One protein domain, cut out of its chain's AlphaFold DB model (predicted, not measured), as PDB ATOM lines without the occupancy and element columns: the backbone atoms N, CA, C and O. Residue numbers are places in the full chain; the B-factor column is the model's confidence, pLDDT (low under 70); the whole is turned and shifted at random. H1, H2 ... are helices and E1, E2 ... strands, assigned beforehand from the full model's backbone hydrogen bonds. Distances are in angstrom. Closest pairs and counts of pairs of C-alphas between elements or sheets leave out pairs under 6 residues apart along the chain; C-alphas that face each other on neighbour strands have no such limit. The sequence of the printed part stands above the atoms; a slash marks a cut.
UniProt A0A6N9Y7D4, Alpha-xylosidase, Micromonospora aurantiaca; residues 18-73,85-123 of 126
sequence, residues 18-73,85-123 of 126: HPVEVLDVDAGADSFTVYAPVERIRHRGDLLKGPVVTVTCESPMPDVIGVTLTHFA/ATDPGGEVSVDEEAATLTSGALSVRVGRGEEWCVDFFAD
ATOM      1  N   HIS A  18     -29.373   1.600 -30.594       95.00
ATOM      2  CA  HIS A  18     -29.291   2.318 -31.858       95.00
ATOM      3  C   HIS A  18     -27.962   1.986 -32.525       95.00
ATOM      4  O   HIS A  18     -26.952   2.002 -31.824       95.00
ATOM      5  N   PRO A  19     -27.938   1.713 -33.838       96.25
ATOM      6  CA  PRO A  19     -26.695   1.673 -34.592       96.25
ATOM      7  C   PRO A  19     -25.847   2.921 -34.342       96.25
ATOM      8  O   PRO A  19     -26.382   4.032 -34.325       96.25
ATOM      9  N   VAL A  20     -24.542   2.742 -34.139       96.00
ATOM     10  CA  VAL A  20     -23.618   3.866 -33.904       96.00
ATOM     11  C   VAL A  20     -22.503   3.969 -34.934       96.00
ATOM     12  O   VAL A  20     -21.907   5.040 -35.044       96.00
ATOM     13  N   GLU A  21     -22.250   2.912 -35.705       95.94
ATOM     14  CA  GLU A  21     -21.288   2.894 -36.809       95.94
ATOM     15  C   GLU A  21     -21.550   1.738 -37.777       95.94
ATOM     16  O   GLU A  21     -22.349   0.847 -37.490       95.94
ATOM     17  N   VAL A  22     -20.859   1.760 -38.917       97.12
ATOM     18  CA  VAL A  22     -20.793   0.642 -39.861       97.12
ATOM     19  C   VAL A  22     -19.590  -0.219 -39.502       97.12
ATOM     20  O   VAL A  22     -18.456   0.239 -39.608       97.12
ATOM     21  N   LEU A  23     -19.828  -1.469 -39.101       95.50
ATOM     22  CA  LEU A  23     -18.748  -2.436 -38.909       95.50
ATOM     23  C   LEU A  23     -18.298  -3.023 -40.246       95.50
ATOM     24  O   LEU A  23     -17.102  -3.141 -40.495       95.50
ATOM     25  N   ASP A  24     -19.259  -3.404 -41.085       96.06
ATOM     26  CA  ASP A  24     -18.984  -4.018 -42.379       96.06
ATOM     27  C   ASP A  24     -20.129  -3.780 -43.370       96.06
ATOM     28  O   ASP A  24     -21.269  -3.505 -42.970       96.06
ATOM     29  N   VAL A  25     -19.808  -3.885 -44.659       98.19
ATOM     30  CA  VAL A  25     -20.744  -3.746 -45.777       98.19
ATOM     31  C   VAL A  25     -20.587  -4.944 -46.704       98.19
ATOM     32  O   VAL A  25     -19.525  -5.153 -47.282       98.19
ATOM     33  N   ASP A  26     -21.674  -5.682 -46.889       98.12
ATOM     34  CA  ASP A  26     -21.792  -6.724 -47.902       98.12
ATOM     35  C   ASP A  26     -22.606  -6.180 -49.080       98.12
ATOM     36  O   ASP A  26     -23.781  -5.845 -48.926       98.12
ATOM     37  N   ALA A  27     -21.973  -6.020 -50.240       97.06
ATOM     38  CA  ALA A  27     -22.558  -5.347 -51.396       97.06
ATOM     39  C   ALA A  27     -22.737  -6.303 -52.577       97.06
ATOM     40  O   ALA A  27     -21.787  -6.941 -53.033       97.06
ATOM     41  N   GLY A  28     -23.966  -6.359 -53.087       93.50
ATOM     42  CA  GLY A  28     -24.324  -6.971 -54.359       93.50
ATOM     43  C   GLY A  28     -24.409  -5.935 -55.482       93.50
ATOM     44  O   GLY A  28     -23.984  -4.792 -55.335       93.50
ATOM     45  N   ALA A  29     -24.965  -6.342 -56.624       89.25
ATOM     46  CA  ALA A  29     -25.116  -5.455 -57.780       89.25
ATOM     47  C   ALA A  29     -26.222  -4.397 -57.582       89.25
ATOM     48  O   ALA A  29     -26.065  -3.252 -57.998       89.25
ATOM     49  N   ASP A  30     -27.322  -4.787 -56.940       93.12
ATOM     50  CA  ASP A  30     -28.586  -4.044 -56.835       93.12
ATOM     51  C   ASP A  30     -29.058  -3.838 -55.382       93.12
ATOM     52  O   ASP A  30     -30.087  -3.210 -55.124       93.12
ATOM     53  N   SER A  31     -28.306  -4.367 -54.418       97.44
ATOM     54  CA  SER A  31     -28.602  -4.302 -52.992       97.44
ATOM     55  C   SER A  31     -27.319  -4.330 -52.165       97.44
ATOM     56  O   SER A  31     -26.288  -4.851 -52.594       97.44
ATOM     57  N   PHE A  32     -27.367  -3.772 -50.959       98.50
ATOM     58  CA  PHE A  32     -26.288  -3.921 -49.986       98.50
ATOM     59  C   PHE A  32     -26.838  -4.136 -48.581       98.50
ATOM     60  O   PHE A  32     -27.946  -3.719 -48.244       98.50
ATOM     61  N   THR A  33     -26.033  -4.774 -47.742       98.69
ATOM     62  CA  THR A  33     -26.307  -5.010 -46.330       98.69
ATOM     63  C   THR A  33     -25.202  -4.405 -45.478       98.69
ATOM     64  O   THR A  33     -24.020  -4.634 -45.704       98.69
ATOM     65  N   VAL A  34     -25.598  -3.644 -44.466       98.38
ATOM     66  CA  VAL A  34     -24.721  -3.054 -43.460       98.38
ATOM     67  C   VAL A  34     -24.892  -3.808 -42.152       98.38
ATOM     68  O   VAL A  34     -26.011  -4.001 -41.668       98.38
ATOM     69  N   TYR A  35     -23.769  -4.176 -41.547       97.75
ATOM     70  CA  TYR A  35     -23.719  -4.690 -40.184       97.75
ATOM     71  C   TYR A  35     -23.375  -3.538 -39.246       97.75
ATOM     72  O   TYR A  35     -22.261  -3.014 -39.273       97.75
ATOM     73  N   ALA A  36     -24.346  -3.121 -38.438       97.44
ATOM     74  CA  ALA A  36     -24.260  -1.900 -37.654       97.44
ATOM     75  C   ALA A  36     -24.340  -2.202 -36.145       97.44
ATOM     76  O   ALA A  36     -25.434  -2.443 -35.616       97.44
ATOM     77  N   PRO A  37     -23.204  -2.252 -35.429       96.56
ATOM     78  CA  PRO A  37     -23.196  -2.437 -33.986       96.56
ATOM     79  C   PRO A  37     -23.818  -1.234 -33.272       96.56
ATOM     80  O   PRO A  37     -23.843  -0.109 -33.778       96.56
ATOM     81  N   VAL A  38     -24.312  -1.480 -32.059       95.88
ATOM     82  CA  VAL A  38     -24.939  -0.447 -31.212       95.88
ATOM     83  C   VAL A  38     -23.979   0.169 -30.191       95.88
ATOM     84  O   VAL A  38     -24.356   1.018 -29.387       95.88
ATOM     85  N   GLU A  39     -22.721  -0.265 -30.230       94.19
ATOM     86  CA  GLU A  39     -21.596   0.282 -29.483       94.19
ATOM     87  C   GLU A  39     -20.397   0.452 -30.422       94.19
ATOM     88  O   GLU A  39     -20.277  -0.251 -31.422       94.19
ATOM     89  N   ARG A  40     -19.497   1.379 -30.078       94.12
ATOM     90  CA  ARG A  40     -18.267   1.628 -30.837       94.12
ATOM     91  C   ARG A  40     -17.275   0.481 -30.685       94.12
ATOM     92  O   ARG A  40     -16.937   0.111 -29.560       94.12
ATOM     93  N   ILE A  41     -16.740   0.013 -31.802       93.56
ATOM     94  CA  ILE A  41     -15.738  -1.036 -31.910       93.56
ATOM     95  C   ILE A  41     -14.359  -0.388 -32.014       93.56
ATOM     96  O   ILE A  41     -13.927   0.072 -33.066       93.56
ATOM     97  N   ARG A  42     -13.629  -0.362 -30.899       93.44
ATOM     98  CA  ARG A  42     -12.284   0.244 -30.832       93.44
ATOM     99  C   ARG A  42     -11.188  -0.804 -30.920       93.44
ATOM    100  O   ARG A  42     -10.073  -0.537 -31.357       93.44
ATOM    101  N   HIS A  43     -11.501  -2.007 -30.458       94.50
ATOM    102  CA  HIS A  43     -10.615  -3.157 -30.487       94.50
ATOM    103  C   HIS A  43     -11.422  -4.451 -30.601       94.50
ATOM    104  O   HIS A  43     -12.615  -4.491 -30.299       94.50
ATOM    105  N   ARG A  44     -10.750  -5.556 -30.938       94.69
ATOM    106  CA  ARG A  44     -11.386  -6.872 -31.140       94.69
ATOM    107  C   ARG A  44     -12.224  -7.372 -29.957       94.69
ATOM    108  O   ARG A  44     -13.130  -8.163 -30.175       94.69
ATOM    109  N   GLY A  45     -11.938  -6.934 -28.730       95.88
ATOM    110  CA  GLY A  45     -12.742  -7.292 -27.558       95.88
ATOM    111  C   GLY A  45     -14.174  -6.747 -27.600       95.88
ATOM    112  O   GLY A  45     -15.068  -7.368 -27.034       95.88
ATOM    113  N   ASP A  46     -14.414  -5.636 -28.305       94.81
ATOM    114  CA  ASP A  46     -15.751  -5.040 -28.412       94.81
ATOM    115  C   ASP A  46     -16.671  -5.857 -29.324       94.81
ATOM    116  O   ASP A  46     -17.880  -5.851 -29.128       94.81
ATOM    117  N   LEU A  47     -16.102  -6.640 -30.248       93.81
ATOM    118  CA  LEU A  47     -16.846  -7.521 -31.158       93.81
ATOM    119  C   LEU A  47     -17.529  -8.706 -30.453       93.81
ATOM    120  O   LEU A  47     -18.216  -9.491 -31.098       93.81
ATOM    121  N   LEU A  48     -17.310  -8.880 -29.149       94.44
ATOM    122  CA  LEU A  48     -17.842  -9.997 -28.364       94.44
ATOM    123  C   LEU A  48     -19.077  -9.619 -27.533       94.44
ATOM    124  O   LEU A  48     -19.564 -10.445 -26.760       94.44
ATOM    125  N   LYS A  49     -19.568  -8.380 -27.641       88.38
ATOM    126  CA  LYS A  49     -20.672  -7.854 -26.830       88.38
ATOM    127  C   LYS A  49     -21.659  -7.047 -27.669       88.38
ATOM    128  O   LYS A  49     -21.308  -6.490 -28.701       88.38
ATOM    129  N   GLY A  50     -22.878  -6.938 -27.145       90.50
ATOM    130  CA  GLY A  50     -23.934  -6.105 -27.712       90.50
ATOM    131  C   GLY A  50     -24.584  -6.694 -28.971       90.50
ATOM    132  O   GLY A  50     -24.047  -7.608 -29.598       90.50
ATOM    133  N   PRO A  51     -25.786  -6.214 -29.323       94.69
ATOM    134  CA  PRO A  51     -26.429  -6.584 -30.571       94.69
ATOM    135  C   PRO A  51     -25.783  -5.878 -31.769       94.69
ATOM    136  O   PRO A  51     -25.232  -4.780 -31.660       94.69
ATOM    137  N   VAL A  52     -25.930  -6.502 -32.933       96.75
ATOM    138  CA  VAL A  52     -25.629  -5.909 -34.238       96.75
ATOM    139  C   VAL A  52     -26.938  -5.840 -35.007       96.75
ATOM    140  O   VAL A  52     -27.659  -6.833 -35.093       96.75
ATOM    141  N   VAL A  53     -27.267  -4.661 -35.525       97.75
ATOM    142  CA  VAL A  53     -28.429  -4.467 -36.391       97.75
ATOM    143  C   VAL A  53     -27.996  -4.723 -37.828       97.75
ATOM    144  O   VAL A  53     -27.014  -4.148 -38.295       97.75
ATOM    145  N   THR A  54     -28.732  -5.571 -38.535       98.38
ATOM    146  CA  THR A  54     -28.548  -5.790 -39.970       98.38
ATOM    147  C   THR A  54     -29.469  -4.843 -40.725       98.38
ATOM    148  O   THR A  54     -30.686  -4.896 -40.539       98.38
ATOM    149  N   VAL A  55     -28.897  -3.971 -41.553       98.44
ATOM    150  CA  VAL A  55     -29.643  -3.019 -42.383       98.44
ATOM    151  C   VAL A  55     -29.442  -3.391 -43.842       98.44
ATOM    152  O   VAL A  55     -28.345  -3.235 -44.363       98.44
ATOM    153  N   THR A  56     -30.489  -3.878 -44.496       98.56
ATOM    154  CA  THR A  56     -30.460  -4.208 -45.924       98.56
ATOM    155  C   THR A  56     -31.187  -3.130 -46.706       98.56
ATOM    156  O   THR A  56     -32.327  -2.793 -46.379       98.56
ATOM    157  N   CYS A  57     -30.524  -2.605 -47.729       98.56
ATOM    158  CA  CYS A  57     -31.061  -1.635 -48.667       98.56
ATOM    159  C   CYS A  57     -31.138  -2.270 -50.055       98.56
ATOM    160  O   CYS A  57     -30.150  -2.802 -50.559       98.56
ATOM    161  N   GLU A  58     -32.308  -2.184 -50.672       97.88
ATOM    162  CA  GLU A  58     -32.587  -2.657 -52.028       97.88
ATOM    163  C   GLU A  58     -33.603  -1.724 -52.690       97.88
ATOM    164  O   GLU A  58     -34.158  -0.835 -52.040       97.88
ATOM    165  N   SER A  59     -33.860  -1.899 -53.981       97.50
ATOM    166  CA  SER A  59     -34.864  -1.111 -54.690       97.50
ATOM    167  C   SER A  59     -35.842  -2.038 -55.416       97.50
ATOM    168  O   SER A  59     -35.472  -2.681 -56.403       97.50
ATOM    169  N   PRO A  60     -37.093  -2.147 -54.925       96.12
ATOM    170  CA  PRO A  60     -38.085  -3.036 -55.517       96.12
ATOM    171  C   PRO A  60     -38.652  -2.496 -56.835       96.12
ATOM    172  O   PRO A  60     -39.279  -3.263 -57.561       96.12
ATOM    173  N   MET A  61     -38.490  -1.198 -57.118       96.44
ATOM    174  CA  MET A  61     -38.911  -0.526 -58.351       96.44
ATOM    175  C   MET A  61     -38.213   0.839 -58.506       96.44
ATOM    176  O   MET A  61     -37.706   1.356 -57.505       96.44
ATOM    177  N   PRO A  62     -38.201   1.456 -59.708       96.25
ATOM    178  CA  PRO A  62     -37.617   2.782 -59.907       96.25
ATOM    179  C   PRO A  62     -38.147   3.823 -58.910       96.25
ATOM    180  O   PRO A  62     -39.349   3.870 -58.643       96.25
ATOM    181  N   ASP A  63     -37.247   4.649 -58.372       96.25
ATOM    182  CA  ASP A  63     -37.526   5.709 -57.391       96.25
ATOM    183  C   ASP A  63     -38.085   5.214 -56.039       96.25
ATOM    184  O   ASP A  63     -38.687   5.980 -55.281       96.25
ATOM    185  N   VAL A  64     -37.862   3.940 -55.693       97.06
ATOM    186  CA  VAL A  64     -38.241   3.359 -54.398       97.06
ATOM    187  C   VAL A  64     -37.039   2.691 -53.743       97.06
ATOM    188  O   VAL A  64     -36.410   1.816 -54.326       97.06
ATOM    189  N   ILE A  65     -36.762   3.049 -52.489       98.06
ATOM    190  CA  ILE A  65     -35.767   2.364 -51.658       98.06
ATOM    191  C   ILE A  65     -36.486   1.537 -50.592       98.06
ATOM    192  O   ILE A  65     -37.185   2.072 -49.730       98.06
ATOM    193  N   GLY A  66     -36.284   0.223 -50.634       97.88
ATOM    194  CA  GLY A  66     -36.612  -0.692 -49.552       97.88
ATOM    195  C   GLY A  66     -35.496  -0.698 -48.511       97.88
ATOM    196  O   GLY A  66     -34.330  -0.884 -48.847       97.88
ATOM    197  N   VAL A  67     -35.855  -0.508 -47.239       98.31
ATOM    198  CA  VAL A  67     -34.917  -0.615 -46.113       98.31
ATOM    199  C   VAL A  67     -35.468  -1.598 -45.091       98.31
ATOM    200  O   VAL A  67     -36.525  -1.373 -44.501       98.31
ATOM    201  N   THR A  68     -34.728  -2.675 -44.855       97.88
ATOM    202  CA  THR A  68     -35.069  -3.702 -43.870       97.88
ATOM    203  C   THR A  68     -34.088  -3.641 -42.707       97.88
ATOM    204  O   THR A  68     -32.894  -3.860 -42.889       97.88
ATOM    205  N   LEU A  69     -34.592  -3.375 -41.496       97.75
ATOM    206  CA  LEU A  69     -33.810  -3.427 -40.259       97.75
ATOM    207  C   LEU A  69     -34.146  -4.710 -39.499       97.75
ATOM    208  O   LEU A  69     -35.291  -4.919 -39.098       97.75
ATOM    209  N   THR A  70     -33.138  -5.544 -39.263       97.25
ATOM    210  CA  THR A  70     -33.285  -6.831 -38.576       97.25
ATOM    211  C   THR A  70     -32.410  -6.877 -37.327       97.25
ATOM    212  O   THR A  70     -31.226  -6.557 -37.378       97.25
ATOM    213  N   HIS A  71     -32.997  -7.300 -36.204       95.56
ATOM    214  CA  HIS A  71     -32.261  -7.638 -34.982       95.56
ATOM    215  C   HIS A  71     -32.064  -9.158 -34.891       95.56
ATOM    216  O   HIS A  71     -30.984  -9.665 -35.170       95.56
ATOM    217  N   PHE A  72     -33.125  -9.913 -34.584       95.44
ATOM    218  CA  PHE A  72     -33.090 -11.376 -34.605       95.44
ATOM    219  C   PHE A  72     -33.775 -11.922 -35.857       95.44
ATOM    220  O   PHE A  72     -34.968 -11.716 -36.053       95.44
ATOM    221  N   ALA A  73     -33.036 -12.684 -36.664       94.69
ATOM    222  CA  ALA A  73     -33.549 -13.339 -37.873       94.69
ATOM    223  C   ALA A  73     -34.121 -14.753 -37.623       94.69
ATOM    224  O   ALA A  73     -34.516 -15.441 -38.558       94.69
ATOM    225  N   ALA A  85     -45.986  -5.127 -56.102       93.88
ATOM    226  CA  ALA A  85     -45.502  -5.020 -57.472       93.88
ATOM    227  C   ALA A  85     -43.984  -4.805 -57.449       93.88
ATOM    228  O   ALA A  85     -43.489  -4.013 -56.648       93.88
ATOM    229  N   THR A  86     -43.259  -5.507 -58.317       93.62
ATOM    230  CA  THR A  86     -41.793  -5.476 -58.346       93.62
ATOM    231  C   THR A  86     -41.291  -5.238 -59.764       93.62
ATOM    232  O   THR A  86     -41.655  -5.978 -60.678       93.62
ATOM    233  N   ASP A  87     -40.422  -4.249 -59.912       94.94
ATOM    234  CA  ASP A  87     -39.597  -3.974 -61.090       94.94
ATOM    235  C   ASP A  87     -38.165  -3.678 -60.607       94.94
ATOM    236  O   ASP A  87     -37.701  -2.539 -60.675       94.94
ATOM    237  N   PRO A  88     -37.513  -4.664 -59.959       91.81
ATOM    238  CA  PRO A  88     -36.327  -4.416 -59.165       91.81
ATOM    239  C   PRO A  88     -35.184  -3.908 -60.034       91.81
ATOM    240  O   PRO A  88     -34.975  -4.343 -61.167       91.81
ATOM    241  N   GLY A  89     -34.416  -2.997 -59.464       88.94
ATOM    242  CA  GLY A  89     -33.289  -2.384 -60.138       88.94
ATOM    243  C   GLY A  89     -32.682  -1.309 -59.267       88.94
ATOM    244  O   GLY A  89     -33.280  -0.873 -58.291       88.94
ATOM    245  N   GLY A  90     -31.487  -0.877 -59.619       93.81
ATOM    246  CA  GLY A  90     -30.720   0.077 -58.844       93.81
ATOM    247  C   GLY A  90     -29.243  -0.236 -58.975       93.81
ATOM    248  O   GLY A  90     -28.865  -1.327 -59.397       93.81
ATOM    249  N   GLU A  91     -28.417   0.742 -58.653       96.88
ATOM    250  CA  GLU A  91     -26.969   0.614 -58.712       96.88
ATOM    251  C   GLU A  91     -26.390   0.822 -57.322       96.88
ATOM    252  O   GLU A  91     -26.669   1.828 -56.660       96.88
ATOM    253  N   VAL A  92     -25.584  -0.143 -56.890       98.19
ATOM    254  CA  VAL A  92     -24.834  -0.061 -55.644       98.19
ATOM    255  C   VAL A  92     -23.422   0.432 -55.918       98.19
ATOM    256  O   VAL A  92     -22.713  -0.086 -56.779       98.19
ATOM    257  N   SER A  93     -22.988   1.404 -55.126       97.38
ATOM    258  CA  SER A  93     -21.611   1.876 -55.083       97.38
ATOM    259  C   SER A  93     -21.136   1.911 -53.637       97.38
ATOM    260  O   SER A  93     -21.822   2.443 -52.762       97.38
ATOM    261  N   VAL A  94     -19.967   1.327 -53.378       97.31
ATOM    262  CA  VAL A  94     -19.336   1.340 -52.057       97.31
ATOM    263  C   VAL A  94     -17.931   1.896 -52.194       97.31
ATOM    264  O   VAL A  94     -17.120   1.375 -52.959       97.31
ATOM    265  N   ASP A  95     -17.644   2.926 -51.413       95.50
ATOM    266  CA  ASP A  95     -16.322   3.525 -51.280       95.50
ATOM    267  C   ASP A  95     -15.905   3.568 -49.800       95.50
ATOM    268  O   ASP A  95     -16.522   2.935 -48.937       95.50
ATOM    269  N   GLU A  96     -14.803   4.252 -49.500       94.06
ATOM    270  CA  GLU A  96     -14.297   4.390 -48.130       94.06
ATOM    271  C   GLU A  96     -15.236   5.208 -47.228       94.06
ATOM    272  O   GLU A  96     -15.262   4.989 -46.017       94.06
ATOM    273  N   GLU A  97     -16.033   6.115 -47.793       95.75
ATOM    274  CA  GLU A  97     -16.896   7.026 -47.046       95.75
ATOM    275  C   GLU A  97     -18.307   6.478 -46.834       95.75
ATOM    276  O   GLU A  97     -18.938   6.807 -45.826       95.75
ATOM    277  N   ALA A  98     -18.846   5.693 -47.772       97.38
ATOM    278  CA  ALA A  98     -20.238   5.267 -47.742       97.38
ATOM    279  C   ALA A  98     -20.548   4.008 -48.568       97.38
ATOM    280  O   ALA A  98     -19.845   3.642 -49.506       97.38
ATOM    281  N   ALA A  99     -21.681   3.387 -48.236       98.19
ATOM    282  CA  ALA A  99     -22.417   2.498 -49.127       98.19
ATOM    283  C   ALA A  99     -23.647   3.239 -49.663       98.19
ATOM    284  O   ALA A  99     -24.430   3.779 -48.879       98.19
ATOM    285  N   THR A 100     -23.809   3.284 -50.981       98.19
ATOM    286  CA  THR A 100     -24.891   4.013 -51.649       98.19
ATOM    287  C   THR A 100     -25.645   3.091 -52.593       98.19
ATOM    288  O   THR A 100     -25.028   2.370 -53.369       98.19
ATOM    289  N   LEU A 101     -26.973   3.144 -52.550       98.44
ATOM    290  CA  LEU A 101     -27.860   2.533 -53.538       98.44
ATOM    291  C   LEU A 101     -28.646   3.651 -54.211       98.44
ATOM    292  O   LEU A 101     -29.271   4.449 -53.515       98.44
ATOM    293  N   THR A 102     -28.644   3.674 -55.540       97.81
ATOM    294  CA  THR A 102     -29.406   4.633 -56.348       97.81
ATOM    295  C   THR A 102     -30.439   3.909 -57.197       97.81
ATOM    296  O   THR A 102     -30.107   2.976 -57.923       97.81
ATOM    297  N   SER A 103     -31.687   4.365 -57.129       97.38
ATOM    298  CA  SER A 103     -32.819   3.919 -57.934       97.38
ATOM    299  C   SER A 103     -33.479   5.136 -58.572       97.38
ATOM    300  O   SER A 103     -34.133   5.922 -57.889       97.38
ATOM    301  N   GLY A 104     -33.273   5.319 -59.878       95.31
ATOM    302  CA  GLY A 104     -33.731   6.515 -60.586       95.31
ATOM    303  C   GLY A 104     -33.101   7.794 -60.019       95.31
ATOM    304  O   GLY A 104     -31.880   7.939 -60.020       95.31
ATOM    305  N   ALA A 105     -33.938   8.717 -59.551       96.12
ATOM    306  CA  ALA A 105     -33.559   9.967 -58.897       96.12
ATOM    307  C   ALA A 105     -33.392   9.844 -57.369       96.12
ATOM    308  O   ALA A 105     -32.934  10.801 -56.736       96.12
ATOM    309  N   LEU A 106     -33.765   8.703 -56.772       98.12
ATOM    310  CA  LEU A 106     -33.697   8.464 -55.331       98.12
ATOM    311  C   LEU A 106     -32.459   7.636 -54.960       98.12
ATOM    312  O   LEU A 106     -32.220   6.572 -55.522       98.12
ATOM    313  N   SER A 107     -31.716   8.070 -53.946       98.31
ATOM    314  CA  SER A 107     -30.595   7.311 -53.385       98.31
ATOM    315  C   SER A 107     -30.711   7.167 -51.874       98.31
ATOM    316  O   SER A 107     -31.185   8.075 -51.197       98.31
ATOM    317  N   VAL A 108     -30.212   6.057 -51.333       98.50
ATOM    318  CA  VAL A 108     -29.893   5.905 -49.907       98.50
ATOM    319  C   VAL A 108     -28.386   5.788 -49.740       98.50
ATOM    320  O   VAL A 108     -27.744   5.025 -50.457       98.50
ATOM    321  N   ARG A 109     -27.824   6.537 -48.793       98.06
ATOM    322  CA  ARG A 109     -26.401   6.549 -48.449       98.06
ATOM    323  C   ARG A 109     -26.240   6.217 -46.972       98.06
ATOM    324  O   ARG A 109     -26.759   6.936 -46.120       98.06
ATOM    325  N   VAL A 110     -25.496   5.160 -46.668       98.38
ATOM    326  CA  VAL A 110     -25.091   4.814 -45.303       98.38
ATOM    327  C   VAL A 110     -23.628   5.192 -45.126       98.38
ATOM    328  O   VAL A 110     -22.755   4.629 -45.790       98.38
ATOM    329  N   GLY A 111     -23.363   6.171 -44.261       97.31
ATOM    330  CA  GLY A 111     -22.007   6.647 -43.995       97.31
ATOM    331  C   GLY A 111     -21.184   5.621 -43.218       97.31
ATOM    332  O   GLY A 111     -21.649   5.059 -42.230       97.31
ATOM    333  N   ARG A 112     -19.942   5.404 -43.651       94.69
ATOM    334  CA  ARG A 112     -18.946   4.512 -43.029       94.69
ATOM    335  C   ARG A 112     -17.970   5.256 -42.107       94.69
ATOM    336  O   ARG A 112     -17.004   4.668 -41.632       94.69
ATOM    337  N   GLY A 113     -18.203   6.550 -41.886       85.44
ATOM    338  CA  GLY A 113     -17.367   7.408 -41.052       85.44
ATOM    339  C   GLY A 113     -17.596   7.239 -39.548       85.44
ATOM    340  O   GLY A 113     -18.312   6.354 -39.080       85.44
ATOM    341  N   GLU A 114     -17.001   8.148 -38.772       81.00
ATOM    342  CA  GLU A 114     -17.104   8.141 -37.311       81.00
ATOM    343  C   GLU A 114     -18.507   8.439 -36.787       81.00
ATOM    344  O   GLU A 114     -18.731   8.238 -35.608       81.00
ATOM    345  N   GLU A 115     -19.470   8.886 -37.585       88.69
ATOM    346  CA  GLU A 115     -20.851   9.089 -37.141       88.69
ATOM    347  C   GLU A 115     -21.792   8.220 -37.964       88.69
ATOM    348  O   GLU A 115     -21.710   8.183 -39.191       88.69
ATOM    349  N   TRP A 116     -22.701   7.518 -37.284       95.00
ATOM    350  CA  TRP A 116     -23.759   6.787 -37.966       95.00
ATOM    351  C   TRP A 116     -24.706   7.766 -38.652       95.00
ATOM    352  O   TRP A 116     -25.343   8.593 -37.994       95.00
ATOM    353  N   CYS A 117     -24.853   7.619 -39.964       96.56
ATOM    354  CA  CYS A 117     -25.877   8.308 -40.728       96.56
ATOM    355  C   CYS A 117     -26.469   7.395 -41.802       96.56
ATOM    356  O   CYS A 117     -25.778   6.580 -42.417       96.56
ATOM    357  N   VAL A 118     -27.771   7.565 -42.018       97.62
ATOM    358  CA  VAL A 118     -28.501   7.016 -43.159       97.62
ATOM    359  C   VAL A 118     -29.252   8.178 -43.776       97.62
ATOM    360  O   VAL A 118     -30.149   8.742 -43.149       97.62
ATOM    361  N   ASP A 119     -28.851   8.541 -44.982       97.88
ATOM    362  CA  ASP A 119     -29.343   9.712 -45.686       97.88
ATOM    363  C   ASP A 119     -30.053   9.286 -46.961       97.88
ATOM    364  O   ASP A 119     -29.562   8.432 -47.697       97.88
ATOM    365  N   PHE A 120     -31.198   9.901 -47.229       98.19
ATOM    366  CA  PHE A 120     -31.909   9.738 -48.489       98.19
ATOM    367  C   PHE A 120     -31.706  10.991 -49.321       98.19
ATOM    368  O   PHE A 120     -31.747  12.089 -48.777       98.19
ATOM    369  N   PHE A 121     -31.483  10.833 -50.619       98.25
ATOM    370  CA  PHE A 121     -31.300  11.942 -51.543       98.25
ATOM    371  C   PHE A 121     -32.276  11.814 -52.701       98.25
ATOM    372  O   PHE A 121     -32.336  10.758 -53.317       98.25
ATOM    373  N   ALA A 122     -32.984  12.889 -53.031       96.81
ATOM    374  CA  ALA A 122     -33.764  13.005 -54.258       96.81
ATOM    375  C   ALA A 122     -33.138  14.094 -55.135       96.81
ATOM    376  O   ALA A 122     -32.980  15.233 -54.685       96.81
ATOM    377  N   ASP A 123     -32.727  13.745 -56.356       91.44
ATOM    378  CA  ASP A 123     -32.040  14.660 -57.284       91.44
ATOM    379  C   ASP A 123     -30.827  15.369 -56.638       91.44
ATOM    380  O   ASP A 123     -30.605  16.573 -56.794       91.44
TER     381      ASP A 123
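AT A GLANCE: This is residues 18 to 73 and 85 to 123 of the 126 residues of the protein "Alpha-xylosidase" of Micromonospora aurantiaca (UniProt A0A6N9Y7D4). Two antiparallel sheets of four strands lie face to face as a sandwich, and the short helix H1 lies beyond one end of it, between E2 and E3 along the chain. The 95 printed residues hold eight named strands and one named helix, in the order E1 E2 H1 E3 E4 E5 E6 E7 E8; the sheets run E1 E2 E3 E4 and E5 E6 E7 E8. The class is mostly strand. The whole is compact, with a radius of gyration of the C-alphas of 13.7 A, yet elongated, spanning 42 by 28 by 20 A.

HOW THE PARTS SIT: Start with the sheet of E1, residues 24 to 27, E2, residues 31 to 37, E3, residues 52 to 61, and E4, residues 64 to 70. Within hydrogen-bond range you find N 26 and O 33 at 2.8 A, N 34 and O 55 at 2.8 A, and N 56 and O 68 at 2.9 A; E2 and E3 stand at 160 degrees. E5, residues 91 to 94, E6, residues 98 to 103, E7, residues 106 to 111, and E8, residues 118 to 122, form a meander, each strand the antiparallel neighbour of the one before. Here look at N 93 and O 100, 2.9 A, N 101 and O 108, 2.9 A, and N 109 and O 119, 2.8 A, within hydrogen-bond range. The sheets' strands stand at 22 degrees to each other; the closest C-alphas of E3 and E6 are those of Ser 59 and Ser 103, 6.3 A. H1, residues 44 to 48, is not on either sheet; its O i to N i+4 count within range is 0 of 1, its O i to N i+3 count 2 of 2.

IN THESE COORDINATES: Find C-alpha 52 at (-25.629, -5.909, -34.238); from there E3 runs 28.1 A to C-alpha 61. E2 is 19.8 A long, E4 19.5 A, E7 16.4 A and E6 16.2 A. E8 ends at C-alpha 122, (-33.764, 13.005, -54.258).

THE WHOLE: Residues 74 to 84 are not printed, and C-alphas 73 and 85 are 24.4 A apart across the cut. Of the links printed whole, none is long. The C-alphas farthest apart, those of Gly 45 and Ala 85, are 44.4 A apart. No printed residue is under 70 in pLDDT.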